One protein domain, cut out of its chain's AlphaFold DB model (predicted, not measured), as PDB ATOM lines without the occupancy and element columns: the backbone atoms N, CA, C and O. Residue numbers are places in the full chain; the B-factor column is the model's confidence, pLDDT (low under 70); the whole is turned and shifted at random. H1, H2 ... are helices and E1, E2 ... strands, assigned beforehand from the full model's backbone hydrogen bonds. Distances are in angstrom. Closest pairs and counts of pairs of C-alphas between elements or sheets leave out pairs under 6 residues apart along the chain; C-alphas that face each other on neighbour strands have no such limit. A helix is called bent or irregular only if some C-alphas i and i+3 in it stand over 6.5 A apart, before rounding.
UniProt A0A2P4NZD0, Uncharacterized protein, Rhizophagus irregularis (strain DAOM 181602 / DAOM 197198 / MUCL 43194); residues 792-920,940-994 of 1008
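What this domain is: This is residues 792 to 920 and 940 to 994 of the 1008 residues of an uncharacterized protein of Rhizophagus irregularis (strain DAOM 181602 / DAOM 197198 / MUCL 43194) (UniProt A0A2P4NZD0). Two sheets lie partly face to face as a loose sandwich: the four-stranded E1 E2 E4 E3, covered on its other face by H1, and the two-stranded E5 E6. The hairpin E3 and E4 reaches away from the small sheet, beyond which the long helices H2 and H3 run side by side, while H4 packs on E6. The printed part has 184 residues, with five named helices and six named strands in the order E1 H1 E2 E3 E4 H2 E5 H3 H4 E6 H5; the class is mixed, with under half of the residues in named elements. The larger sheet is mixed and the smaller antiparallel; the whole is compact, with a radius of gyration of the C-alphas of 17.2 A and spans of 51 by 41 by 39 A.

How they stand to each other: Start with E1, residues 792 to 795, parallel to E2, residues 818 to 822: N 794 and O 820 are 3.0 A apart, within hydrogen-bond range. Between them comes H1, residues 800 to 813, completing a strand-helix-strand unit, two parallel neighbour strands joined through a helix, with a right-handed crossover. E2 is parallel to E4, residues 851 to 858, with N 821 and O 857 at 2.9 A. E4 and E3, residues 840 to 845, form an antiparallel hairpin, with N 842 and O 854 at 2.8 A. H1 is on this sheet at a height of 9.6 A; it is irregular, with C-alphas 802 and 805 7.1 A apart. Next look at H2, residues 882 to 899, and H3, residues 940 to 953: they touch at Ile 891 and Ile 947, closest C-alphas 6.3 A, at a shallow tilt of 10 degrees, the same way. E5, residues 908 to 912, is antiparallel to E6, residues 982 to 986, with N 985 and O 909 at 2.8 A. The strands of the two sheets stand at 57 degrees; the closest C-alphas of E1 and E5 are Thr 793 and Gly 911, 5.8 A. Those of E6 and H4, residues 959 to 963, are Ile 984 and Ile 959, 5.9 A. H4 and H5, residues 988 to 991, are close but not clearly touching, 7.8 A. Every O i to N i+4 pair is within range in H3 and H4, 8 of 10 in H1 and 13 of 14 in H2; H5 is too short for one.

Where its parts are: Find C-alpha 792 of E1 at (271.192, 205.533, 233.751). H1 runs 19.0 A, E4 22.1 A and H3 20.0 A. H2, 26.5 A, begins at (299.812, 205.923, 226.419); H5 ends at C-alpha 991, (272.038, 214.198, 247.183).

The domain as a whole: The C-alphas farthest apart, Asn 848 and Lys 881, are 54.0 A apart. Residues 921 to 939 are not printed, and C-alphas 920 and 940 are 16.7 A apart across the cut. The links E2 to E3, E4 to H2 and H4 to E6 are long. Mean pLDDT of the printed part is 70.8; 70 residues are under 70, among them 856 to 886.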
ATOM      1  N   ALA A 792     270.501 206.818 233.798       87.81
ATOM      2  CA  ALA A 792     271.192 205.533 233.751       87.81
ATOM      3  C   ALA A 792     272.534 205.643 233.013       87.81
ATOM      4  O   ALA A 792     272.742 206.539 232.191       87.81
ATOM      5  N   THR A 793     273.431 204.699 233.286       87.50
ATOM      6  CA  THR A 793     274.690 204.496 232.563       87.50
ATOM      7  C   THR A 793     274.849 203.010 232.248       87.50
ATOM      8  O   THR A 793     274.395 202.182 233.034       87.50
ATOM      9  N   LEU A 794     275.459 202.679 231.111       87.62
ATOM     10  CA  LEU A 794     275.735 201.302 230.694       87.62
ATOM     11  C   LEU A 794     277.006 201.264 229.836       87.62
ATOM     12  O   LEU A 794     277.100 202.009 228.853       87.62
ATOM     13  N   ASN A 795     277.949 200.377 230.162       85.75
ATOM     14  CA  ASN A 795     279.008 200.012 229.227       85.75
ATOM     15  C   ASN A 795     278.448 199.044 228.177       85.75
ATOM     16  O   ASN A 795     277.856 198.011 228.496       85.75
ATOM     17  N   LEU A 796     278.557 199.435 226.907       82.69
ATOM     18  CA  LEU A 796     277.849 198.773 225.819       82.69
ATOM     19  C   LEU A 796     278.666 197.676 225.131       82.69
ATOM     20  O   LEU A 796     278.079 196.918 224.359       82.69
ATOM     21  N   GLN A 797     279.982 197.595 225.356       80.19
ATOM     22  CA  GLN A 797     280.871 196.631 224.687       80.19
ATOM     23  C   GLN A 797     280.692 196.631 223.142       80.19
ATOM     24  O   GLN A 797     280.610 195.599 222.470       80.19
ATOM     25  N   GLY A 798     280.544 197.822 222.558       76.56
ATOM     26  CA  GLY A 798     280.374 198.051 221.124       76.56
ATOM     27  C   GLY A 798     278.998 197.735 220.525       76.56
ATOM     28  O   GLY A 798     277.985 197.553 221.195       76.56
ATOM     29  N   SER A 799     278.961 197.666 219.189       77.19
ATOM     30  CA  SER A 799     277.775 197.300 218.393       77.19
ATOM     31  C   SER A 799     276.528 198.183 218.599       77.19
ATOM     32  O   SER A 799     275.404 197.685 218.477       77.19
ATOM     33  N   PHE A 800     276.695 199.491 218.853       80.94
ATOM     34  CA  PHE A 800     275.583 200.405 219.165       80.94
ATOM     35  C   PHE A 800     274.388 200.293 218.213       80.94
ATOM     36  O   PHE A 800     273.299 199.987 218.681       80.94
ATOM     37  N   GLU A 801     274.564 200.448 216.896       78.44
ATOM     38  CA  GLU A 801     273.437 200.413 215.943       78.44
ATOM     39  C   GLU A 801     272.665 199.078 215.943       78.44
ATOM     40  O   GLU A 801     271.463 199.071 215.685       78.44
ATOM     41  N   LYS A 802     273.306 197.957 216.315       80.94
ATOM     42  CA  LYS A 802     272.624 196.662 216.498       80.94
ATOM     43  C   LYS A 802     271.807 196.640 217.800       80.94
ATOM     44  O   LYS A 802     270.648 196.234 217.791       80.94
ATOM     45  N   LYS A 803     272.393 197.112 218.908       83.69
ATOM     46  CA  LYS A 803     271.790 197.120 220.260       83.69
ATOM     47  C   LYS A 803     270.721 198.225 220.440       83.69
ATOM     48  O   LYS A 803     269.792 198.080 221.234       83.69
ATOM     49  N   LYS A 804     270.783 199.302 219.647       82.38
ATOM     50  CA  LYS A 804     269.950 200.526 219.680       82.38
ATOM     51  C   LYS A 804     268.442 200.289 219.805       82.38
ATOM     52  O   LYS A 804     267.791 200.951 220.607       82.38
ATOM     53  N   ARG A 805     267.868 199.336 219.057       79.81
ATOM     54  CA  ARG A 805     266.418 199.046 219.118       79.81
ATOM     55  C   ARG A 805     265.999 198.457 220.471       79.81
ATOM     56  O   ARG A 805     264.932 198.794 220.970       79.81
ATOM     57  N   GLN A 806     266.825 197.593 221.055       82.88
ATOM     58  CA  GLN A 806     266.566 196.994 222.366       82.88
ATOM     59  C   GLN A 806     266.759 198.029 223.481       82.88
ATOM     60  O   GLN A 806     265.868 198.181 224.312       82.88
ATOM     61  N   LEU A 807     267.835 198.829 223.419       85.12
ATOM     62  CA  LEU A 807     268.064 199.955 224.334       85.12
ATOM     63  C   LEU A 807     266.869 200.922 224.374       85.12
ATOM     64  O   LEU A 807     266.416 201.284 225.454       85.12
ATOM     65  N   LEU A 808     266.314 201.304 223.218       82.06
ATOM     66  CA  LEU A 808     265.157 202.206 223.158       82.06
ATOM     67  C   LEU A 808     263.877 201.575 223.712       82.06
ATOM     68  O   LEU A 808     263.161 202.228 224.469       82.06
ATOM     69  N   SER A 809     263.609 200.304 223.396       80.94
ATOM     70  CA  SER A 809     262.500 199.558 224.009       80.94
ATOM     71  C   SER A 809     262.623 199.523 225.533       80.94
ATOM     72  O   SER A 809     261.633 199.731 226.231       80.94
ATOM     73  N   TYR A 810     263.838 199.321 226.049       86.00
ATOM     74  CA  TYR A 810     264.113 199.297 227.481       86.00
ATOM     75  C   TYR A 810     263.975 200.678 228.135       86.00
ATOM     76  O   TYR A 810     263.308 200.793 229.157       86.00
ATOM     77  N   MET A 811     264.511 201.745 227.526       83.00
ATOM     78  CA  MET A 811     264.344 203.120 228.028       83.00
ATOM     79  C   MET A 811     262.867 203.515 228.152       83.00
ATOM     80  O   MET A 811     262.497 204.175 229.118       83.00
ATOM     81  N   ILE A 812     262.020 203.080 227.212       79.75
ATOM     82  CA  ILE A 812     260.568 203.313 227.245       79.75
ATOM     83  C   ILE A 812     259.880 202.473 228.336       79.75
ATOM     84  O   ILE A 812     258.937 202.949 228.962       79.75
ATOM     85  N   GLN A 813     260.327 201.237 228.580       79.44
ATOM     86  CA  GLN A 813     259.752 200.348 229.604       79.44
ATOM     87  C   GLN A 813     260.165 200.724 231.035       79.44
ATOM     88  O   GLN A 813     259.354 200.604 231.950       79.44
ATOM     89  N   ALA A 814     261.405 201.180 231.223       79.31
ATOM     90  CA  ALA A 814     261.990 201.556 232.511       79.31
ATOM     91  C   ALA A 814     261.963 203.079 232.782       79.31
ATOM     92  O   ALA A 814     262.574 203.541 233.743       79.31
ATOM     93  N   ASP A 815     261.284 203.857 231.930       81.38
ATOM     94  CA  ASP A 815     261.132 205.319 232.024       81.38
ATOM     95  C   ASP A 815     262.470 206.091 232.161       81.38
ATOM     96  O   ASP A 815     262.594 207.089 232.877       81.38
ATOM     97  N   ILE A 816     263.520 205.617 231.484       83.06
ATOM     98  CA  ILE A 816     264.877 206.179 231.567       83.06
ATOM     99  C   ILE A 816     264.965 207.415 230.673       83.06
ATOM    100  O   ILE A 816     265.099 207.309 229.457       83.06
ATOM    101  N   HIS A 817     264.935 208.598 231.284       82.62
ATOM    102  CA  HIS A 817     264.935 209.882 230.582       82.62
ATOM    103  C   HIS A 817     266.297 210.203 229.937       82.62
ATOM    104  O   HIS A 817     266.355 210.710 228.813       82.62
ATOM    105  N   PHE A 818     267.391 209.890 230.639       80.38
ATOM    106  CA  PHE A 818     268.769 210.098 230.191       80.38
ATOM    107  C   PHE A 818     269.570 208.799 230.312       80.38
ATOM    108  O   PHE A 818     269.752 208.292 231.420       80.38
ATOM    109  N   LEU A 819     270.090 208.292 229.193       83.81
ATOM    110  CA  LEU A 819     270.981 207.128 229.154       83.81
ATOM    111  C   LEU A 819     272.370 207.547 228.664       83.81
ATOM    112  O   LEU A 819     272.506 208.097 227.568       83.81
ATOM    113  N   LEU A 820     273.393 207.272 229.470       82.12
ATOM    114  CA  LEU A 820     274.801 207.406 229.104       82.12
ATOM    115  C   LEU A 820     275.354 206.056 228.631       82.12
ATOM    116  O   LEU A 820     275.114 205.035 229.273       82.12
ATOM    117  N   LEU A 821     276.101 206.054 227.525       79.75
ATOM    118  CA  LEU A 821     276.685 204.846 226.937       79.75
ATOM    119  C   LEU A 821     278.206 204.968 226.791       79.75
ATOM    120  O   LEU A 821     278.701 205.785 226.004       79.75
ATOM    121  N   THR A 822     278.941 204.122 227.510       76.12
ATOM    122  CA  THR A 822     280.382 203.897 227.309       76.12
ATOM    123  C   THR A 822     280.632 202.835 226.230       76.12
ATOM    124  O   THR A 822     279.744 202.068 225.861       76.12
ATOM    125  N   GLU A 823     281.832 202.872 225.641       72.19
ATOM    126  CA  GLU A 823     282.340 201.904 224.650       72.19
ATOM    127  C   GLU A 823     281.406 201.593 223.464       72.19
ATOM    128  O   GLU A 823     281.312 200.466 222.999       72.19
ATOM    129  N   THR A 824     280.719 202.592 222.901       70.62
ATOM    130  CA  THR A 824     279.768 202.347 221.788       70.62
ATOM    131  C   THR A 824     280.387 201.838 220.475       70.62
ATOM    132  O   THR A 824     279.660 201.388 219.587       70.62
ATOM    133  N   HIS A 825     281.719 201.895 220.360       69.50
ATOM    134  CA  HIS A 825     282.542 201.544 219.192       69.50
ATOM    135  C   HIS A 825     282.185 202.281 217.884       69.50
ATOM    136  O   HIS A 825     282.547 201.850 216.790       69.50
ATOM    137  N   LEU A 826     281.497 203.421 217.992       64.75
ATOM    138  CA  LEU A 826     281.231 204.316 216.867       64.75
ATOM    139  C   LEU A 826     282.445 205.201 216.565       64.75
ATOM    140  O   LEU A 826     283.097 205.699 217.486       64.75
ATOM    141  N   LYS A 827     282.681 205.467 215.275       59.12
ATOM    142  CA  LYS A 827     283.592 206.522 214.821       59.12
ATOM    143  C   LYS A 827     282.817 207.768 214.385       59.12
ATOM    144  O   LYS A 827     281.783 207.640 213.735       59.12
ATOM    145  N   ASP A 828     283.343 208.950 214.693       56.06
ATOM    146  CA  ASP A 828     282.929 210.227 214.098       56.06
ATOM    147  C   ASP A 828     284.185 211.038 213.726       56.06
ATOM    148  O   ASP A 828     284.864 211.559 214.616       56.06
ATOM    149  N   PRO A 829     284.510 211.178 212.426       51.12
ATOM    150  CA  PRO A 829     285.687 211.926 211.986       51.12
ATOM    151  C   PRO A 829     285.577 213.440 212.243       51.12
ATOM    152  O   PRO A 829     286.590 214.136 212.163       51.12
ATOM    153  N   LYS A 830     284.379 213.959 212.556       47.91
ATOM    154  CA  LYS A 830     284.131 215.372 212.895       47.91
ATOM    155  C   LYS A 830     284.270 215.663 214.392       47.91
ATOM    156  O   LYS A 830     284.187 216.833 214.781       47.91
ATOM    157  N   ASN A 831     284.483 214.642 215.228       50.56
ATOM    158  CA  ASN A 831     284.689 214.839 216.657       50.56
ATOM    159  C   ASN A 831     286.108 215.378 216.927       50.56
ATOM    160  O   ASN A 831     287.115 214.777 216.551       50.56
ATOM    161  N   GLU A 832     286.182 216.525 217.596       48.94
ATOM    162  CA  GLU A 832     287.423 217.139 218.072       48.94
ATOM    163  C   GLU A 832     287.433 217.063 219.596       48.94
ATOM    164  O   GLU A 832     286.408 217.299 220.233       48.94
ATOM    165  N   SER A 833     288.594 216.797 220.196       46.84
ATOM    166  CA  SER A 833     288.757 216.518 221.636       46.84
ATOM    167  C   SER A 833     288.345 217.652 222.594       46.84
ATOM    168  O   SER A 833     288.391 217.481 223.811       46.84
ATOM    169  N   THR A 834     287.931 218.802 222.063       39.50
ATOM    170  CA  THR A 834     287.434 219.979 222.788       39.50
ATOM    171  C   THR A 834     285.926 220.215 222.624       39.50
ATOM    172  O   THR A 834     285.365 221.057 223.333       39.50
ATOM    173  N   LYS A 835     285.237 219.498 221.724       45.19
ATOM    174  CA  LYS A 835     283.797 219.669 221.478       45.19
ATOM    175  C   LYS A 835     282.964 218.918 222.521       45.19
ATOM    176  O   LYS A 835     283.218 217.776 222.888       45.19
ATOM    177  N   ARG A 836     281.948 219.607 223.041       47.28
ATOM    178  CA  ARG A 836     281.059 219.117 224.103       47.28
ATOM    179  C   ARG A 836     280.081 218.083 223.538       47.28
ATOM    180  O   ARG A 836     279.325 218.431 222.635       47.28
ATOM    181  N   LEU A 837     280.054 216.879 224.123       53.66
ATOM    182  CA  LEU A 837     279.137 215.786 223.757       53.66
ATOM    183  C   LEU A 837     277.709 216.292 223.500       53.66
ATOM    184  O   LEU A 837     277.079 216.887 224.383       53.66
ATOM    185  N   THR A 838     277.202 216.035 222.298       56.44
ATOM    186  CA  THR A 838     275.850 216.385 221.866       56.44
ATOM    187  C   THR A 838     274.883 215.243 222.205       56.44
ATOM    188  O   THR A 838     275.049 214.132 221.704       56.44
ATOM    189  N   PRO A 839     273.862 215.461 223.056       63.25
ATOM    190  CA  PRO A 839     272.888 214.418 223.358       63.25
ATOM    191  C   PRO A 839     271.987 214.168 222.142       63.25
ATOM    192  O   PRO A 839     271.358 215.099 221.632       63.25
ATOM    193  N   ILE A 840     271.857 212.910 221.716       68.50
ATOM    194  CA  ILE A 840     270.845 212.526 220.728       68.50
ATOM    195  C   ILE A 840     269.483 212.601 221.415       68.50
ATOM    196  O   ILE A 840     269.129 211.747 222.231       68.50
ATOM    197  N   LYS A 841     268.711 213.633 221.066       71.38
ATOM    198  CA  LYS A 841     267.306 213.759 221.447       71.38
ATOM    199  C   LYS A 841     266.453 212.858 220.554       71.38
ATOM    200  O   LYS A 841     266.420 213.039 219.339       71.38
ATOM    201  N   LEU A 842     265.703 211.951 221.163       67.44
ATOM    202  CA  LEU A 842     264.718 211.096 220.509       67.44
ATOM    203  C   LEU A 842     263.332 211.407 221.072       67.44
ATOM    204  O   LEU A 842     263.183 211.673 222.262       67.44
ATOM    205  N   THR A 843     262.318 211.409 220.212       64.62
ATOM    206  CA  THR A 843     260.940 211.750 220.595       64.62
ATOM    207  C   THR A 843     260.039 210.569 220.264       64.62
ATOM    208  O   THR A 843     260.076 210.087 219.133       64.62
ATOM    209  N   TYR A 844     259.250 210.091 221.227       57.62
ATOM    210  CA  TYR A 844     258.379 208.926 221.049       57.62
ATOM    211  C   TYR A 844     256.943 209.227 221.517       57.62
ATOM    212  O   TYR A 844     256.769 209.799 222.598       57.62
ATOM    213  N   PRO A 845     255.904 208.858 220.741       53.78
ATOM    214  CA  PRO A 845     254.515 209.042 221.148       53.78
ATOM    215  C   PRO A 845     254.125 208.011 222.214       53.78
ATOM    216  O   PRO A 845     254.153 206.804 221.977       53.78
ATOM    217  N   THR A 846     253.724 208.472 223.397       54.12
ATOM    218  CA  THR A 846     253.149 207.586 224.416       54.12
ATOM    219  C   THR A 846     251.729 207.161 224.030       54.12
ATOM    220  O   THR A 846     251.065 207.795 223.202       54.12
ATOM    221  N   LYS A 847     251.204 206.125 224.700       48.84
ATOM    222  CA  LYS A 847     249.805 205.675 224.542       48.84
ATOM    223  C   LYS A 847     248.768 206.786 224.791       48.84
ATOM    224  O   LYS A 847     247.656 206.689 224.285       48.84
ATOM    225  N   ASN A 848     249.144 207.858 225.496       48.12
ATOM    226  CA  ASN A 848     248.269 208.979 225.851       48.12
ATOM    227  C   ASN A 848     248.404 210.179 224.887       48.12
ATOM    228  O   ASN A 848     248.012 211.289 225.235       48.12
ATOM    229  N   LYS A 849     248.980 209.981 223.688       42.44
ATOM    230  CA  LYS A 849     249.262 211.017 222.666       42.44
ATOM    231  C   LYS A 849     250.226 212.138 223.099       42.44
ATOM    232  O   LYS A 849     250.436 213.079 222.338       42.44
ATOM    233  N   THR A 850     250.860 212.041 224.267       46.69
ATOM    234  CA  THR A 850     251.949 212.947 224.662       46.69
ATOM    235  C   THR A 850     253.277 212.495 224.052       46.69
ATOM    236  O   THR A 850     253.534 211.299 223.911       46.69
ATOM    237  N   LEU A 851     254.131 213.450 223.678       53.44
ATOM    238  CA  LEU A 851     255.463 213.188 223.130       53.44
ATOM    239  C   LEU A 851     256.501 213.153 224.261       53.44
ATOM    240  O   LEU A 851     256.888 214.205 224.775       53.44
ATOM    241  N   SER A 852     256.974 211.960 224.628       55.16
ATOM    242  CA  SER A 852     258.093 211.813 225.568       55.16
ATOM    243  C   SER A 852     259.423 212.052 224.858       55.16
ATOM    244  O   SER A 852     259.622 211.619 223.721       55.16
ATOM    245  N   ASN A 853     260.338 212.749 225.537       65.94
ATOM    246  CA  ASN A 853     261.661 213.092 225.022       65.94
ATOM    247  C   ASN A 853     262.721 212.295 225.789       65.94
ATOM    248  O   ASN A 853     262.860 212.462 226.997       65.94
ATOM    249  N   PHE A 854     263.472 211.468 225.071       69.06
ATOM    250  CA  PHE A 854     264.557 210.646 225.590       69.06
ATOM    251  C   PHE A 854     265.900 211.183 225.099       69.06
ATOM    252  O   PHE A 854     266.006 211.650 223.962       69.06
ATOM    253  N   TYR A 855     266.931 211.102 225.934       71.00
ATOM    254  CA  TYR A 855     268.266 211.602 225.609       71.00
ATOM    255  C   TYR A 855     269.299 210.485 225.738       71.00
ATOM    256  O   TYR A 855     269.592 210.025 226.842       71.00
ATOM    257  N   ILE A 856     269.879 210.076 224.607       66.06
ATOM    258  CA  ILE A 856     271.058 209.207 224.590       66.06
ATOM    259  C   ILE A 856     272.298 210.095 224.511       66.06
ATOM    260  O   ILE A 856     272.493 210.830 223.542       66.06
ATOM    261  N   ILE A 857     273.149 210.010 225.528       67.50
ATOM    262  CA  ILE A 857     274.503 210.557 225.500       67.50
ATOM    263  C   ILE A 857     275.424 209.379 225.197       67.50
ATOM    264  O   ILE A 857     275.550 208.455 225.995       67.50
ATOM    265  N   HIS A 858     276.058 209.399 224.033       61.66
ATOM    266  CA  HIS A 858     277.066 208.415 223.658       61.66
ATOM    267  C   HIS A 858     278.327 209.131 223.190       61.66
ATOM    268  O   HIS A 858     278.308 210.334 222.929       61.66
ATOM    269  N   ASN A 859     279.414 208.376 223.059       55.88
ATOM    270  CA  ASN A 859     280.682 208.915 222.603       55.88
ATOM    271  C   ASN A 859     281.204 208.204 221.347       55.88
ATOM    272  O   ASN A 859     281.577 207.028 221.445       55.88
ATOM    273  N   PRO A 860     281.301 208.904 220.204       52.66
ATOM    274  CA  PRO A 860     282.054 208.442 219.051       52.66
ATOM    275  C   PRO A 860     283.536 208.854 219.142       52.66
ATOM    276  O   PRO A 860     283.870 209.956 219.577       52.66
ATOM    277  N   SER A 861     284.437 207.973 218.716       51.31
ATOM    278  CA  SER A 861     285.887 208.220 218.678       51.31
ATOM    279  C   SER A 861     286.326 208.717 217.296       51.31
ATOM    280  O   SER A 861     285.675 208.419 216.297       51.31
ATOM    281  N   LYS A 862     287.431 209.465 217.206       46.81
ATOM    282  CA  LYS A 862     287.960 209.910 215.905       46.81
ATOM    283  C   LYS A 862     288.752 208.794 215.217       46.81
ATOM    284  O   LYS A 862     288.470 208.431 214.077       46.81
ATOM    285  N   ASP A 863     289.699 208.208 215.947       47.72
ATOM    286  CA  ASP A 863     290.763 207.394 215.348       47.72
ATOM    287  C   ASP A 863     290.569 205.883 215.587       47.72
ATOM    288  O   ASP A 863     290.818 205.064 214.697       47.72
ATOM    289  N   HIS A 864     290.039 205.494 216.751       42.44
ATOM    290  CA  HIS A 864     289.967 204.098 217.206       42.44
ATOM    291  C   HIS A 864     288.529 203.571 217.291       42.44
ATOM    292  O   HIS A 864     287.584 204.330 217.465       42.44
ATOM    293  N   SER A 865     288.352 202.252 217.199       41.88
ATOM    294  CA  SER A 865     287.083 201.589 217.540       41.88
ATOM    295  C   SER A 865     286.842 201.499 219.053       41.88
ATOM    296  O   SER A 865     285.728 201.195 219.451       41.88
ATOM    297  N   ALA A 866     287.838 201.787 219.896       35.28
ATOM    298  CA  ALA A 866     287.707 201.809 221.352       35.28
ATOM    299  C   ALA A 866     287.314 203.199 221.904       35.28
ATOM    300  O   ALA A 866     287.548 204.236 221.279       35.28
ATOM    301  N   SER A 867     286.711 203.175 223.097       35.47
ATOM    302  CA  SER A 867     286.144 204.285 223.887       35.47
ATOM    303  C   SER A 867     286.977 205.576 223.982       35.47
ATOM    304  O   SER A 867     288.204 205.530 224.027       35.47
ATOM    305  N   GLY A 868     286.312 206.732 224.140       32.91
ATOM    306  CA  GLY A 868     287.005 208.012 224.333       32.91
ATOM    307  C   GLY A 868     286.130 209.211 224.725       32.91
ATOM    308  O   GLY A 868     285.993 210.109 223.907       32.91
ATOM    309  N   VAL A 869     285.649 209.237 225.985       35.44
ATOM    310  CA  VAL A 869     284.923 210.320 226.719       35.44
ATOM    311  C   VAL A 869     283.417 210.089 226.964       35.44
ATOM    312  O   VAL A 869     282.547 210.582 226.260       35.44
ATOM    313  N   SER A 870     283.097 209.450 228.093       35.78
ATOM    314  CA  SER A 870     281.916 209.821 228.899       35.78
ATOM    315  C   SER A 870     282.314 210.862 229.962       35.78
ATOM    316  O   SER A 870     283.498 211.173 230.098       35.78
ATOM    317  N   TRP A 871     281.362 211.415 230.730       50.62
ATOM    318  CA  TRP A 871     281.657 212.435 231.764       50.62
ATOM    319  C   TRP A 871     282.638 211.976 232.856       50.62
ATOM    320  O   TRP A 871     283.292 212.820 233.466       50.62
ATOM    321  N   LEU A 872     282.820 210.667 233.034       50.22
ATOM    322  CA  LEU A 872     284.162 210.115 233.193       50.22
ATOM    323  C   LEU A 872     284.239 208.751 232.491       50.22
ATOM    324  O   LEU A 872     283.281 207.985 232.522       50.22
ATOM    325  N   TYR A 873     285.368 208.462 231.850       47.53
ATOM    326  CA  TYR A 873     285.767 207.114 231.442       47.53
ATOM    327  C   TYR A 873     287.242 206.976 231.799       47.53
ATOM    328  O   TYR A 873     288.049 207.823 231.400       47.53
ATOM    329  N   LEU A 874     287.587 205.962 232.589       55.03
ATOM    330  CA  LEU A 874     288.971 205.683 232.966       55.03
ATOM    331  C   LEU A 874     289.458 204.458 232.179       55.03
ATOM    332  O   LEU A 874     288.771 203.440 232.217       55.03
ATOM    333  N   PRO A 875     290.608 204.523 231.476       55.31
ATOM    334  CA  PRO A 875     291.119 203.380 230.724       55.31
ATOM    335  C   PRO A 875     291.342 202.144 231.613       55.31
ATOM    336  O   PRO A 875     291.748 202.297 232.767       55.31
ATOM    337  N   PRO A 876     291.150 200.916 231.098       56.69
ATOM    338  CA  PRO A 876     291.362 199.705 231.883       56.69
ATOM    339  C   PRO A 876     292.809 199.602 232.381       56.69
ATOM    340  O   PRO A 876     293.768 199.815 231.631       56.69
ATOM    341  N   ILE A 877     292.957 199.226 233.658       53.41
ATOM    342  CA  ILE A 877     294.218 199.216 234.438       53.41
ATOM    343  C   ILE A 877     295.313 198.318 233.812       53.41
ATOM    344  O   ILE A 877     296.484 198.409 234.176       53.41
ATOM    345  N   THR A 878     294.955 197.474 232.847       51.28
ATOM    346  CA  THR A 878     295.834 196.565 232.097       51.28
ATOM    347  C   THR A 878     296.480 197.177 230.845       51.28
ATOM    348  O   THR A 878     297.322 196.525 230.229       51.28
ATOM    349  N   SER A 879     296.114 198.397 230.428       45.41
ATOM    350  CA  SER A 879     296.379 198.884 229.061       45.41
ATOM    351  C   SER A 879     297.401 200.035 228.950       45.41
ATOM    352  O   SER A 879     297.110 201.163 229.325       45.41
ATOM    353  N   SER A 880     298.560 199.741 228.339       50.12
ATOM    354  CA  SER A 880     299.590 200.617 227.711       50.12
ATOM    355  C   SER A 880     300.078 201.919 228.399       50.12
ATOM    356  O   SER A 880     299.340 202.666 229.034       50.12
ATOM    357  N   LYS A 881     301.347 202.293 228.146       50.50
ATOM    358  CA  LYS A 881     301.935 203.565 228.629       50.50
ATOM    359  C   LYS A 881     301.192 204.823 228.143       50.50
ATOM    360  O   LYS A 881     301.218 205.840 228.829       50.50
ATOM    361  N   ASN A 882     300.495 204.763 227.006       52.12
ATOM    362  CA  ASN A 882     299.812 205.923 226.419       52.12
ATOM    363  C   ASN A 882     298.684 206.463 227.322       52.12
ATOM    364  O   ASN A 882     298.436 207.669 227.352       52.12
ATOM    365  N   ASN A 883     298.054 205.595 228.122       61.56
ATOM    366  CA  ASN A 883     296.969 205.977 229.028       61.56
ATOM    367  C   ASN A 883     297.432 206.793 230.247       61.56
ATOM    368  O   ASN A 883     296.617 207.482 230.861       61.56
ATOM    369  N   GLU A 884     298.730 206.788 230.570       67.38
ATOM    370  CA  GLU A 884     299.293 207.597 231.656       67.38
ATOM    371  C   GLU A 884     299.115 209.103 231.390       67.38
ATOM    372  O   GLU A 884     298.744 209.859 232.289       67.38
ATOM    373  N   SER A 885     299.308 209.534 230.137       66.88
ATOM    374  CA  SER A 885     299.090 210.922 229.705       66.88
ATOM    375  C   SER A 885     297.614 211.314 229.819       66.88
ATOM    376  O   SER A 885     297.276 212.328 230.431       66.88
ATOM    377  N   THR A 886     296.712 210.459 229.329       68.25
ATOM    378  CA  THR A 886     295.256 210.652 229.422       68.25
ATOM    379  C   THR A 886     294.791 210.774 230.873       68.25
ATOM    380  O   THR A 886     294.057 211.703 231.206       68.25
ATOM    381  N   LEU A 887     295.263 209.904 231.772       72.50
ATOM    382  CA  LEU A 887     294.914 209.944 233.195       72.50
ATOM    383  C   LEU A 887     295.492 211.170 233.920       72.50
ATOM    384  O   LEU A 887     294.794 211.775 234.734       72.50
ATOM    385  N   LYS A 888     296.719 211.600 233.592       74.19
ATOM    386  CA  LYS A 888     297.287 212.876 234.071       74.19
ATOM    387  C   LYS A 888     296.448 214.073 233.614       74.19
ATOM    388  O   LYS A 888     296.151 214.949 234.425       74.19
ATOM    389  N   ASN A 889     296.006 214.082 232.357       71.06
ATOM    390  CA  ASN A 889     295.140 215.129 231.811       71.06
ATOM    391  C   ASN A 889     293.751 215.130 232.467       71.06
ATOM    392  O   ASN A 889     293.252 216.200 232.808       71.06
ATOM    393  N   ILE A 890     293.165 213.959 232.745       73.81
ATOM    394  CA  ILE A 890     291.919 213.829 233.520       73.81
ATOM    395  C   ILE A 890     292.095 214.379 234.943       73.81
ATOM    396  O   ILE A 890     291.248 215.133 235.413       73.81
ATOM    397  N   ILE A 891     293.197 214.065 235.628       78.69
ATOM    398  CA  ILE A 891     293.485 214.579 236.980       78.69
ATOM    399  C   ILE A 891     293.683 216.099 236.971       78.69
ATOM    400  O   ILE A 891     293.119 216.793 237.817       78.69
ATOM    401  N   SER A 892     294.430 216.626 235.999       76.75
ATOM    402  CA  SER A 892     294.612 218.069 235.799       76.75
ATOM    403  C   SER A 892     293.276 218.770 235.528       76.75
ATOM    404  O   SER A 892     292.947 219.760 236.185       76.75
ATOM    405  N   TYR A 893     292.448 218.200 234.644       77.81
ATOM    406  CA  TYR A 893     291.103 218.690 234.357       77.81
ATOM    407  C   TYR A 893     290.209 218.670 235.598       77.81
ATOM    408  O   TYR A 893     289.592 219.687 235.894       77.81
ATOM    409  N   LEU A 894     290.156 217.569 236.354       77.44
ATOM    410  CA  LEU A 894     289.339 217.471 237.567       77.44
ATOM    411  C   LEU A 894     289.803 218.469 238.635       77.44
ATOM    412  O   LEU A 894     288.968 219.152 239.222       77.44
ATOM    413  N   ASN A 895     291.112 218.625 238.847       79.38
ATOM    414  CA  ASN A 895     291.647 219.619 239.778       79.38
ATOM    415  C   ASN A 895     291.285 221.052 239.351       79.38
ATOM    416  O   ASN A 895     290.762 221.809 240.167       79.38
ATOM    417  N   LYS A 896     291.474 221.416 238.073       78.12
ATOM    418  CA  LYS A 896     291.087 222.736 237.538       78.12
ATOM    419  C   LYS A 896     289.569 222.947 237.580       78.12
ATOM    420  O   LYS A 896     289.113 224.028 237.942       78.12
ATOM    421  N   TYR A 897     288.782 221.918 237.268       74.94
ATOM    422  CA  TYR A 897     287.321 221.934 237.328       74.94
ATOM    423  C   TYR A 897     286.823 222.172 238.752       74.94
ATOM    424  O   TYR A 897     285.948 223.011 238.938       74.94
ATOM    425  N   PHE A 898     287.376 221.477 239.752       75.25
ATOM    426  CA  PHE A 898     286.972 221.637 241.149       75.25
ATOM    427  C   PHE A 898     287.476 222.941 241.774       75.25
ATOM    428  O   PHE A 898     286.718 223.569 242.509       75.25
ATOM    429  N   LEU A 899     288.676 223.409 241.415       73.12
ATOM    430  CA  LEU A 899     289.179 224.732 241.808       73.12
ATOM    431  C   LEU A 899     288.294 225.872 241.268       73.12
ATOM    432  O   LEU A 899     288.040 226.843 241.971       73.12
ATOM    433  N   LEU A 900     287.786 225.732 240.038       64.38
ATOM    434  CA  LEU A 900     286.889 226.695 239.387       64.38
ATOM    435  C   LEU A 900     285.393 226.359 239.573       64.38
ATOM    436  O   LEU A 900     284.536 226.945 238.901       64.38
ATOM    437  N   LYS A 901     285.033 225.398 240.438       60.62
ATOM    438  CA  LYS A 901     283.650 224.911 240.514       60.62
ATOM    439  C   LYS A 901     282.745 225.913 241.225       60.62
ATOM    440  O   LYS A 901     282.817 226.109 242.434       60.62
ATOM    441  N   ASN A 902     281.752 226.415 240.493       56.19
ATOM    442  CA  ASN A 902     280.583 227.041 241.102       56.19
ATOM    443  C   ASN A 902     279.835 226.013 241.982       56.19
ATOM    444  O   ASN A 902     279.204 225.080 241.475       56.19
ATOM    445  N   ASN A 903     279.886 226.203 243.303       59.34
ATOM    446  CA  ASN A 903     279.308 225.301 244.304       59.34
ATOM    447  C   ASN A 903     277.768 225.228 244.296       59.34
ATOM    448  O   ASN A 903     277.201 224.302 244.876       59.34
ATOM    449  N   TYR A 904     277.077 226.133 243.597       52.59
ATOM    450  CA  TYR A 904     275.631 226.039 243.361       52.59
ATOM    451  C   TYR A 904     275.284 225.104 242.191       52.59
ATOM    452  O   TYR A 904     274.146 224.647 242.076       52.59
ATOM    453  N   LYS A 905     276.258 224.753 241.335       62.53
ATOM    454  CA  LYS A 905     276.050 223.806 240.233       62.53
ATOM    455  C   LYS A 905     275.966 222.376 240.771       62.53
ATOM    456  O   LYS A 905     276.928 221.843 241.334       62.53
ATOM    457  N   LYS A 906     274.810 221.744 240.567       73.56
ATOM    458  CA  LYS A 906     274.611 220.304 240.775       73.56
ATOM    459  C   LYS A 906     275.388 219.537 239.706       73.56
ATOM    460  O   LYS A 906     275.423 219.947 238.545       73.56
ATOM    461  N   THR A 907     276.058 218.464 240.105       74.81
ATOM    462  CA  THR A 907     276.914 217.661 239.228       74.81
ATOM    463  C   THR A 907     276.588 216.190 239.415       74.81
ATOM    464  O   THR A 907     276.596 215.687 240.539       74.81
ATOM    465  N   LEU A 908     276.349 215.528 238.291       77.75
ATOM    466  CA  LEU A 908     276.310 214.083 238.146       77.75
ATOM    467  C   LEU A 908     277.591 213.685 237.404       77.75
ATOM    468  O   LEU A 908     277.961 214.364 236.448       77.75
ATOM    469  N   ILE A 909     278.276 212.637 237.843       80.38
ATOM    470  CA  ILE A 909     279.403 212.026 237.131       80.38
ATOM    471  C   ILE A 909     279.105 210.535 237.093       80.38
ATOM    472  O   ILE A 909     278.947 209.923 238.144       80.38
ATOM    473  N   MET A 910     278.984 209.967 235.899       78.81
ATOM    474  CA  MET A 910     278.672 208.554 235.721       78.81
ATOM    475  C   MET A 910     279.355 207.982 234.484       78.81
ATOM    476  O   MET A 910     279.788 208.741 233.611       78.81
ATOM    477  N   GLY A 911     279.475 206.658 234.468       80.31
ATOM    478  CA  GLY A 911     280.247 205.881 233.505       80.31
ATOM    479  C   GLY A 911     280.979 204.735 234.204       80.31
ATOM    480  O   GLY A 911     280.853 204.557 235.419       80.31
ATOM    481  N   ASP A 912     281.769 204.002 233.426       79.62
ATOM    482  CA  ASP A 912     282.706 202.993 233.917       79.62
ATOM    483  C   ASP A 912     283.999 203.655 234.443       79.62
ATOM    484  O   ASP A 912     284.668 204.436 233.751       79.62
ATOM    485  N   PHE A 913     284.348 203.346 235.693       78.88
ATOM    486  CA  PHE A 913     285.555 203.816 236.377       78.88
ATOM    487  C   PHE A 913     286.729 202.826 236.292       78.88
ATOM    488  O   PHE A 913     287.831 203.157 236.740       78.88
ATOM    489  N   ASN A 914     286.531 201.613 235.771       76.88
ATOM    490  CA  ASN A 914     287.532 200.542 235.700       76.88
ATOM    491  C   ASN A 914     288.218 200.223 237.053       76.88
ATOM    492  O   ASN A 914     289.324 199.683 237.113       76.88
ATOM    493  N   ILE A 915     287.578 200.582 238.172       75.69
ATOM    494  CA  ILE A 915     288.042 200.328 239.539       75.69
ATOM    495  C   ILE A 915     286.850 200.291 240.498       75.69
ATOM    496  O   ILE A 915     285.960 201.134 240.430       75.69
ATOM    497  N   ASN A 916     286.859 199.352 241.446       78.50
ATOM    498  CA  ASN A 916     285.885 199.330 242.535       78.50
ATOM    499  C   ASN A 916     286.396 200.198 243.706       78.50
ATOM    500  O   ASN A 916     287.348 199.791 244.377       78.50
ATOM    501  N   PRO A 917     285.789 201.365 244.009       72.19
ATOM    502  CA  PRO A 917     286.245 202.263 245.075       72.19
ATOM    503  C   PRO A 917     285.967 201.736 246.491       72.19
ATOM    504  O   PRO A 917     286.434 202.325 247.467       72.19
ATOM    505  N   HIS A 918     285.194 200.654 246.613       75.38
ATOM    506  CA  HIS A 918     284.745 200.082 247.883       75.38
ATOM    507  C   HIS A 918     285.460 198.784 248.257       75.38
ATOM    508  O   HIS A 918     285.354 198.362 249.408       75.38
ATOM    509  N   LYS A 919     286.177 198.149 247.321       69.38
ATOM    510  CA  LYS A 919     286.933 196.917 247.576       69.38
ATOM    511  C   LYS A 919     288.280 197.268 248.233       69.38
ATOM    512  O   LYS A 919     289.070 198.002 247.635       69.38
ATOM    513  N   PRO A 920     288.582 196.776 249.449       50.84
ATOM    514  CA  PRO A 920     289.869 197.022 250.088       50.84
ATOM    515  C   PRO A 920     290.953 196.160 249.425       50.84
ATOM    516  O   PRO A 920     291.195 195.028 249.836       50.84
ATOM    517  N   LEU A 940     298.907 202.578 236.893       65.25
ATOM    518  CA  LEU A 940     297.563 203.040 236.494       65.25
ATOM    519  C   LEU A 940     296.576 203.045 237.684       65.25
ATOM    520  O   LEU A 940     295.826 204.001 237.879       65.25
ATOM    521  N   ALA A 941     296.678 202.049 238.574       67.56
ATOM    522  CA  ALA A 941     295.911 201.980 239.819       67.56
ATOM    523  C   ALA A 941     296.152 203.168 240.779       67.56
ATOM    524  O   ALA A 941     295.228 203.571 241.491       67.56
ATOM    525  N   HIS A 942     297.351 203.773 240.793       74.75
ATOM    526  CA  HIS A 942     297.604 205.009 241.545       74.75
ATOM    527  C   HIS A 942     296.762 206.160 240.988       74.75
ATOM    528  O   HIS A 942     296.086 206.842 241.755       74.75
ATOM    529  N   TYR A 943     296.740 206.357 239.667       70.88
ATOM    530  CA  TYR A 943     295.966 207.437 239.050       70.88
ATOM    531  C   TYR A 943     294.456 207.272 239.269       70.88
ATOM    532  O   TYR A 943     293.789 208.232 239.651       70.88
ATOM    533  N   HIS A 944     293.926 206.049 239.166       74.12
ATOM    534  CA  HIS A 944     292.521 205.766 239.497       74.12
ATOM    535  C   HIS A 944     292.222 206.077 240.978       74.12
ATOM    536  O   HIS A 944     291.220 206.722 241.296       74.12
ATOM    537  N   LYS A 945     293.129 205.718 241.900       76.88
ATOM    538  CA  LYS A 945     293.022 206.064 243.329       76.88
ATOM    539  C   LYS A 945     293.090 207.575 243.580       76.88
ATOM    540  O   LYS A 945     292.360 208.065 244.444       76.88
ATOM    541  N   VAL A 946     293.912 208.324 242.843       81.12
ATOM    542  CA  VAL A 946     293.966 209.798 242.910       81.12
ATOM    543  C   VAL A 946     292.643 210.406 242.444       81.12
ATOM    544  O   VAL A 946     292.086 211.232 243.159       81.12
ATOM    545  N   ILE A 947     292.081 209.946 241.325       80.00
ATOM    546  CA  ILE A 947     290.786 210.412 240.796       80.00
ATOM    547  C   ILE A 947     289.655 210.178 241.808       80.00
ATOM    548  O   ILE A 947     288.931 211.113 242.161       80.00
ATOM    549  N   LEU A 948     289.556 208.969 242.368       82.62
ATOM    550  CA  LEU A 948     288.606 208.659 243.442       82.62
ATOM    551  C   LEU A 948     288.831 209.517 244.698       82.62
ATOM    552  O   LEU A 948     287.872 209.917 245.359       82.62
ATOM    553  N   THR A 949     290.087 209.827 245.027       83.06
ATOM    554  CA  THR A 949     290.437 210.694 246.164       83.06
ATOM    555  C   THR A 949     290.022 212.144 245.907       83.06
ATOM    556  O   THR A 949     289.473 212.774 246.806       83.06
ATOM    557  N   ILE A 950     290.182 212.663 244.685       83.00
ATOM    558  CA  ILE A 950     289.707 213.998 244.288       83.00
ATOM    559  C   ILE A 950     288.180 214.081 244.425       83.00
ATOM    560  O   ILE A 950     287.680 215.021 245.047       83.00
ATOM    561  N   LEU A 951     287.436 213.085 243.932       84.50
ATOM    562  CA  LEU A 951     285.974 213.026 244.076       84.50
ATOM    563  C   LEU A 951     285.539 212.952 245.550       84.50
ATOM    564  O   LEU A 951     284.649 213.692 245.974       84.50
ATOM    565  N   LYS A 952     286.211 212.116 246.352       83.75
ATOM    566  CA  LYS A 952     285.957 211.959 247.794       83.75
ATOM    567  C   LYS A 952     286.260 213.232 248.591       83.75
ATOM    568  O   LYS A 952     285.483 213.582 249.478       83.75
ATOM    569  N   ASN A 953     287.347 213.933 248.271       85.06
ATOM    570  CA  ASN A 953     287.719 215.204 248.900       85.06
ATOM    571  C   ASN A 953     286.716 216.313 248.544       85.06
ATOM    572  O   ASN A 953     286.325 217.088 249.412       85.06
ATOM    573  N   ASN A 954     286.200 216.308 247.310       81.50
ATOM    574  CA  ASN A 954     285.070 217.137 246.871       81.50
ATOM    575  C   ASN A 954     283.694 216.601 247.332       81.50
ATOM    576  O   ASN A 954     282.651 217.018 246.826       81.50
ATOM    577  N   GLN A 955     283.688 215.684 248.309       87.88
ATOM    578  CA  GLN A 955     282.520 215.141 249.009       87.88
ATOM    579  C   GLN A 955     281.472 214.426 248.132       87.88
ATOM    580  O   GLN A 955     280.363 214.170 248.611       87.88
ATOM    581  N   PHE A 956     281.800 214.054 246.889       86.88
ATOM    582  CA  PHE A 956     280.882 213.305 246.027       86.88
ATOM    583  C   PHE A 956     280.493 211.964 246.663       86.88
ATOM    584  O   PHE A 956     281.289 211.324 247.362       86.88
ATOM    585  N   LYS A 957     279.255 211.532 246.411       89.12
ATOM    586  CA  LYS A 957     278.711 210.257 246.890       89.12
ATOM    587  C   LYS A 957     278.319 209.382 245.718       89.12
ATOM    588  O   LYS A 957     277.607 209.832 244.831       89.12
ATOM    589  N   ASP A 958     278.767 208.136 245.762       91.00
ATOM    590  CA  ASP A 958     278.171 207.039 245.007       91.00
ATOM    591  C   ASP A 958     276.711 206.890 245.460       91.00
ATOM    592  O   ASP A 958     276.461 206.634 246.642       91.00
ATOM    593  N   ILE A 959     275.758 207.112 244.552       90.81
ATOM    594  CA  ILE A 959     274.330 207.120 244.889       90.81
ATOM    595  C   ILE A 959     273.744 205.710 245.002       90.81
ATOM    596  O   ILE A 959     272.844 205.486 245.807       90.81
ATOM    597  N   VAL A 960     274.281 204.736 244.264       89.06
ATOM    598  CA  VAL A 960     273.813 203.344 244.325       89.06
ATOM    599  C   VAL A 960     274.206 202.744 245.671       89.06
ATOM    600  O   VAL A 960     273.363 202.145 246.335       89.06
ATOM    601  N   LYS A 961     275.429 202.998 246.152       88.81
ATOM    602  CA  LYS A 961     275.832 202.606 247.511       88.81
ATOM    603  C   LYS A 961     275.214 203.472 248.619       88.81
ATOM    604  O   LYS A 961     275.117 203.034 249.760       88.81
ATOM    605  N   PHE A 962     274.791 204.700 248.321       88.69
ATOM    606  CA  PHE A 962     274.061 205.521 249.295       88.69
ATOM    607  C   PHE A 962     272.685 204.925 249.636       88.69
ATOM    608  O   PHE A 962     272.259 205.030 250.784       88.69
ATOM    609  N   PHE A 963     272.021 204.276 248.672       87.19
ATOM    610  CA  PHE A 963     270.739 203.595 248.888       87.19
ATOM    611  C   PHE A 963     270.856 202.095 249.207       87.19
ATOM    612  O   PHE A 963     269.970 201.559 249.866       87.19
ATOM    613  N   ASN A 964     271.938 201.421 248.797       84.19
ATOM    614  CA  ASN A 964     272.149 199.986 249.022       84.19
ATOM    615  C   ASN A 964     273.483 199.754 249.752       84.19
ATOM    616  O   ASN A 964     274.543 200.015 249.187       84.19
ATOM    617  N   GLU A 965     273.462 199.232 250.983       74.44
ATOM    618  CA  GLU A 965     274.689 199.056 251.791       74.44
ATOM    619  C   GLU A 965     275.736 198.156 251.103       74.44
ATOM    620  O   GLU A 965     276.944 198.424 251.157       74.44
ATOM    621  N   THR A 966     275.258 197.125 250.399       77.25
ATOM    622  CA  THR A 966     276.036 196.205 249.561       77.25
ATOM    623  C   THR A 966     275.487 196.215 248.126       77.25
ATOM    624  O   THR A 966     274.583 195.434 247.824       77.25
ATOM    625  N   PRO A 967     275.982 197.089 247.229       81.75
ATOM    626  CA  PRO A 967     275.614 197.021 245.818       81.75
ATOM    627  C   PRO A 967     276.153 195.729 245.185       81.75
ATOM    628  O   PRO A 967     277.248 195.271 245.523       81.75
ATOM    629  N   SER A 968     275.381 195.164 244.255       84.00
ATOM    630  CA  SER A 968     275.797 194.054 243.388       84.00
ATOM    631  C   SER A 968     276.954 194.454 242.460       84.00
ATOM    632  O   SER A 968     277.424 195.590 242.465       84.00
ATOM    633  N   PHE A 969     277.426 193.514 241.644       87.62
ATOM    634  CA  PHE A 969     278.359 193.814 240.559       87.62
ATOM    635  C   PHE A 969     277.666 194.526 239.381       87.62
ATOM    636  O   PHE A 969     276.450 194.437 239.233       87.62
ATOM    637  N   THR A 970     278.468 195.214 238.568       89.50
ATOM    638  CA  THR A 970     278.117 195.838 237.270       89.50
ATOM    639  C   THR A 970     279.112 195.414 236.185       89.50
ATOM    640  O   THR A 970     279.352 196.137 235.231       89.50
ATOM    641  N   PHE A 971     279.829 194.318 236.427       88.31
ATOM    642  CA  PHE A 971     280.800 193.733 235.519       88.31
ATOM    643  C   PHE A 971     281.006 192.267 235.894       88.31
ATOM    644  O   PHE A 971     281.165 191.956 237.084       88.31
ATOM    645  N   LYS A 972     281.054 191.375 234.904       87.19
ATOM    646  CA  LYS A 972     281.419 189.961 235.052       87.19
ATOM    647  C   LYS A 972     282.283 189.529 233.869       87.19
ATOM    648  O   LYS A 972     281.799 189.416 232.749       87.19
ATOM    649  N   ASN A 973     283.554 189.220 234.128       80.50
ATOM    650  CA  ASN A 973     284.452 188.758 233.070       80.50
ATOM    651  C   ASN A 973     284.145 187.311 232.622       80.50
ATOM    652  O   ASN A 973     283.434 186.559 233.292       80.50
ATOM    653  N   THR A 974     284.758 186.884 231.515       77.00
ATOM    654  CA  THR A 974     284.633 185.522 230.951       77.00
ATOM    655  C   THR A 974     285.131 184.395 231.866       77.00
ATOM    656  O   THR A 974     284.850 183.230 231.608       77.00
ATOM    657  N   SER A 975     285.850 184.722 232.943       76.50
ATOM    658  CA  SER A 975     286.291 183.803 234.005       76.50
ATOM    659  C   SER A 975     285.403 183.893 235.260       76.50
ATOM    660  O   SER A 975     285.856 183.592 236.360       76.50
ATOM    661  N   GLU A 976     284.177 184.400 235.105       77.69
ATOM    662  CA  GLU A 976     283.166 184.654 236.141       77.69
ATOM    663  C   GLU A 976     283.557 185.622 237.274       77.69
ATOM    664  O   GLU A 976     282.791 185.805 238.224       77.69
ATOM    665  N   ASN A 977     284.696 186.315 237.176       80.25
ATOM    666  CA  ASN A 977     285.099 187.299 238.177       80.25
ATOM    667  C   ASN A 977     284.233 188.555 238.064       80.25
ATOM    668  O   ASN A 977     284.261 189.261 237.054       80.25
ATOM    669  N   THR A 978     283.503 188.852 239.135       84.38
ATOM    670  CA  THR A 978     282.585 189.989 239.211       84.38
ATOM    671  C   THR A 978     283.231 191.228 239.835       84.38
ATOM    672  O   THR A 978     284.125 191.140 240.687       84.38
ATOM    673  N   SER A 979     282.793 192.421 239.430       83.19
ATOM    674  CA  SER A 979     283.179 193.695 240.056       83.19
ATOM    675  C   SER A 979     282.108 194.776 239.906       83.19
ATOM    676  O   SER A 979     281.244 194.709 239.048       83.19
ATOM    677  N   TYR A 980     282.158 195.774 240.785       88.31
ATOM    678  CA  TYR A 980     281.308 196.964 240.755       88.31
ATOM    679  C   TYR A 980     282.182 198.139 240.309       88.31
ATOM    680  O   TYR A 980     283.081 198.530 241.063       88.31
ATOM    681  N   ILE A 981     281.989 198.610 239.073       85.06
ATOM    682  CA  ILE A 981     282.853 199.605 238.402       85.06
ATOM    683  C   ILE A 981     282.079 200.701 237.651       85.06
ATOM    684  O   ILE A 981     282.637 201.776 237.428       85.06
ATOM    685  N   ASP A 982     280.794 200.492 237.364       86.81
ATOM    686  CA  ASP A 982     279.882 201.485 236.792       86.81
ATOM    687  C   ASP A 982     279.187 202.226 237.925       86.81
ATOM    688  O   ASP A 982     278.427 201.648 238.706       86.81
ATOM    689  N   ILE A 983     279.498 203.513 238.071       86.69
ATOM    690  CA  ILE A 983     279.183 204.248 239.300       86.69
ATOM    691  C   ILE A 983     278.558 205.588 238.962       86.69
ATOM    692  O   ILE A 983     279.038 206.319 238.101       86.69
ATOM    693  N   ILE A 984     277.503 205.938 239.692       88.88
ATOM    694  CA  ILE A 984     276.832 207.232 239.585       88.88
ATOM    695  C   ILE A 984     277.206 208.068 240.817       88.88
ATOM    696  O   ILE A 984     276.679 207.871 241.913       88.88
ATOM    697  N   PHE A 985     278.138 209.006 240.645       88.31
ATOM    698  CA  PHE A 985     278.565 209.957 241.669       88.31
ATOM    699  C   PHE A 985     277.768 211.269 241.591       88.31
ATOM    700  O   PHE A 985     277.770 211.959 240.569       88.31
ATOM    701  N   VAL A 986     277.160 211.675 242.706       85.50
ATOM    702  CA  VAL A 986     276.456 212.960 242.866       85.50
ATOM    703  C   VAL A 986     277.228 213.928 243.761       85.50
ATOM    704  O   VAL A 986     277.868 213.521 244.736       85.50
ATOM    705  N   SER A 987     277.159 215.227 243.460       83.81
ATOM    706  CA  SER A 987     277.710 216.273 244.331       83.81
ATOM    707  C   SER A 987     276.833 216.530 245.573       83.81
ATOM    708  O   SER A 987     275.622 216.314 245.514       83.81
ATOM    709  N   PRO A 988     277.390 217.050 246.691       81.81
ATOM    710  CA  PRO A 988     276.661 217.204 247.960       81.81
ATOM    711  C   PRO A 988     275.328 217.956 247.861       81.81
ATOM    712  O   PRO A 988     274.325 217.544 248.434       81.81
ATOM    713  N   ASN A 989     275.310 219.025 247.063       76.56
ATOM    714  CA  ASN A 989     274.151 219.875 246.769       76.56
ATOM    715  C   ASN A 989     273.050 219.203 245.912       76.56
ATOM    716  O   ASN A 989     272.055 219.856 245.586       76.56
ATOM    717  N   PHE A 990     273.232 217.939 245.515       82.00
ATOM    718  CA  PHE A 990     272.303 217.172 244.681       82.00
ATOM    719  C   PHE A 990     271.760 215.910 245.384       82.00
ATOM    720  O   PHE A 990     270.677 215.447 245.035       82.00
ATOM    721  N   ILE A 991     272.442 215.403 246.424       82.94
ATOM    722  CA  ILE A 991     272.038 214.198 247.183       82.94
ATOM    723  C   ILE A 991     270.589 214.302 247.682       82.94
ATOM    724  O   ILE A 991     269.817 213.363 247.534       82.94
ATOM    725  N   SER A 992     270.193 215.461 248.218       80.75
ATOM    726  CA  SER A 992     268.849 215.707 248.767       80.75
ATOM    727  C   SER A 992     267.718 215.739 247.728       80.75
ATOM    728  O   SER A 992     266.568 215.969 248.094       80.75
ATOM    729  N   GLN A 993     268.030 215.538 246.444       81.25
ATOM    730  CA  GLN A 993     267.062 215.428 245.349       81.25
ATOM    731  C   GLN A 993     267.097 214.056 244.661       81.25
ATOM    732  O   GLN A 993     266.346 213.824 243.718       81.25
ATOM    733  N   CYS A 994     267.961 213.151 245.120       83.94
ATOM    734  CA  CYS A 994     267.991 211.770 244.663       83.94
ATOM    735  C   CYS A 994     266.950 210.972 245.460       83.94
ATOM    736  O   CYS A 994     266.945 211.031 246.688       83.94
TER     737      CYS A 994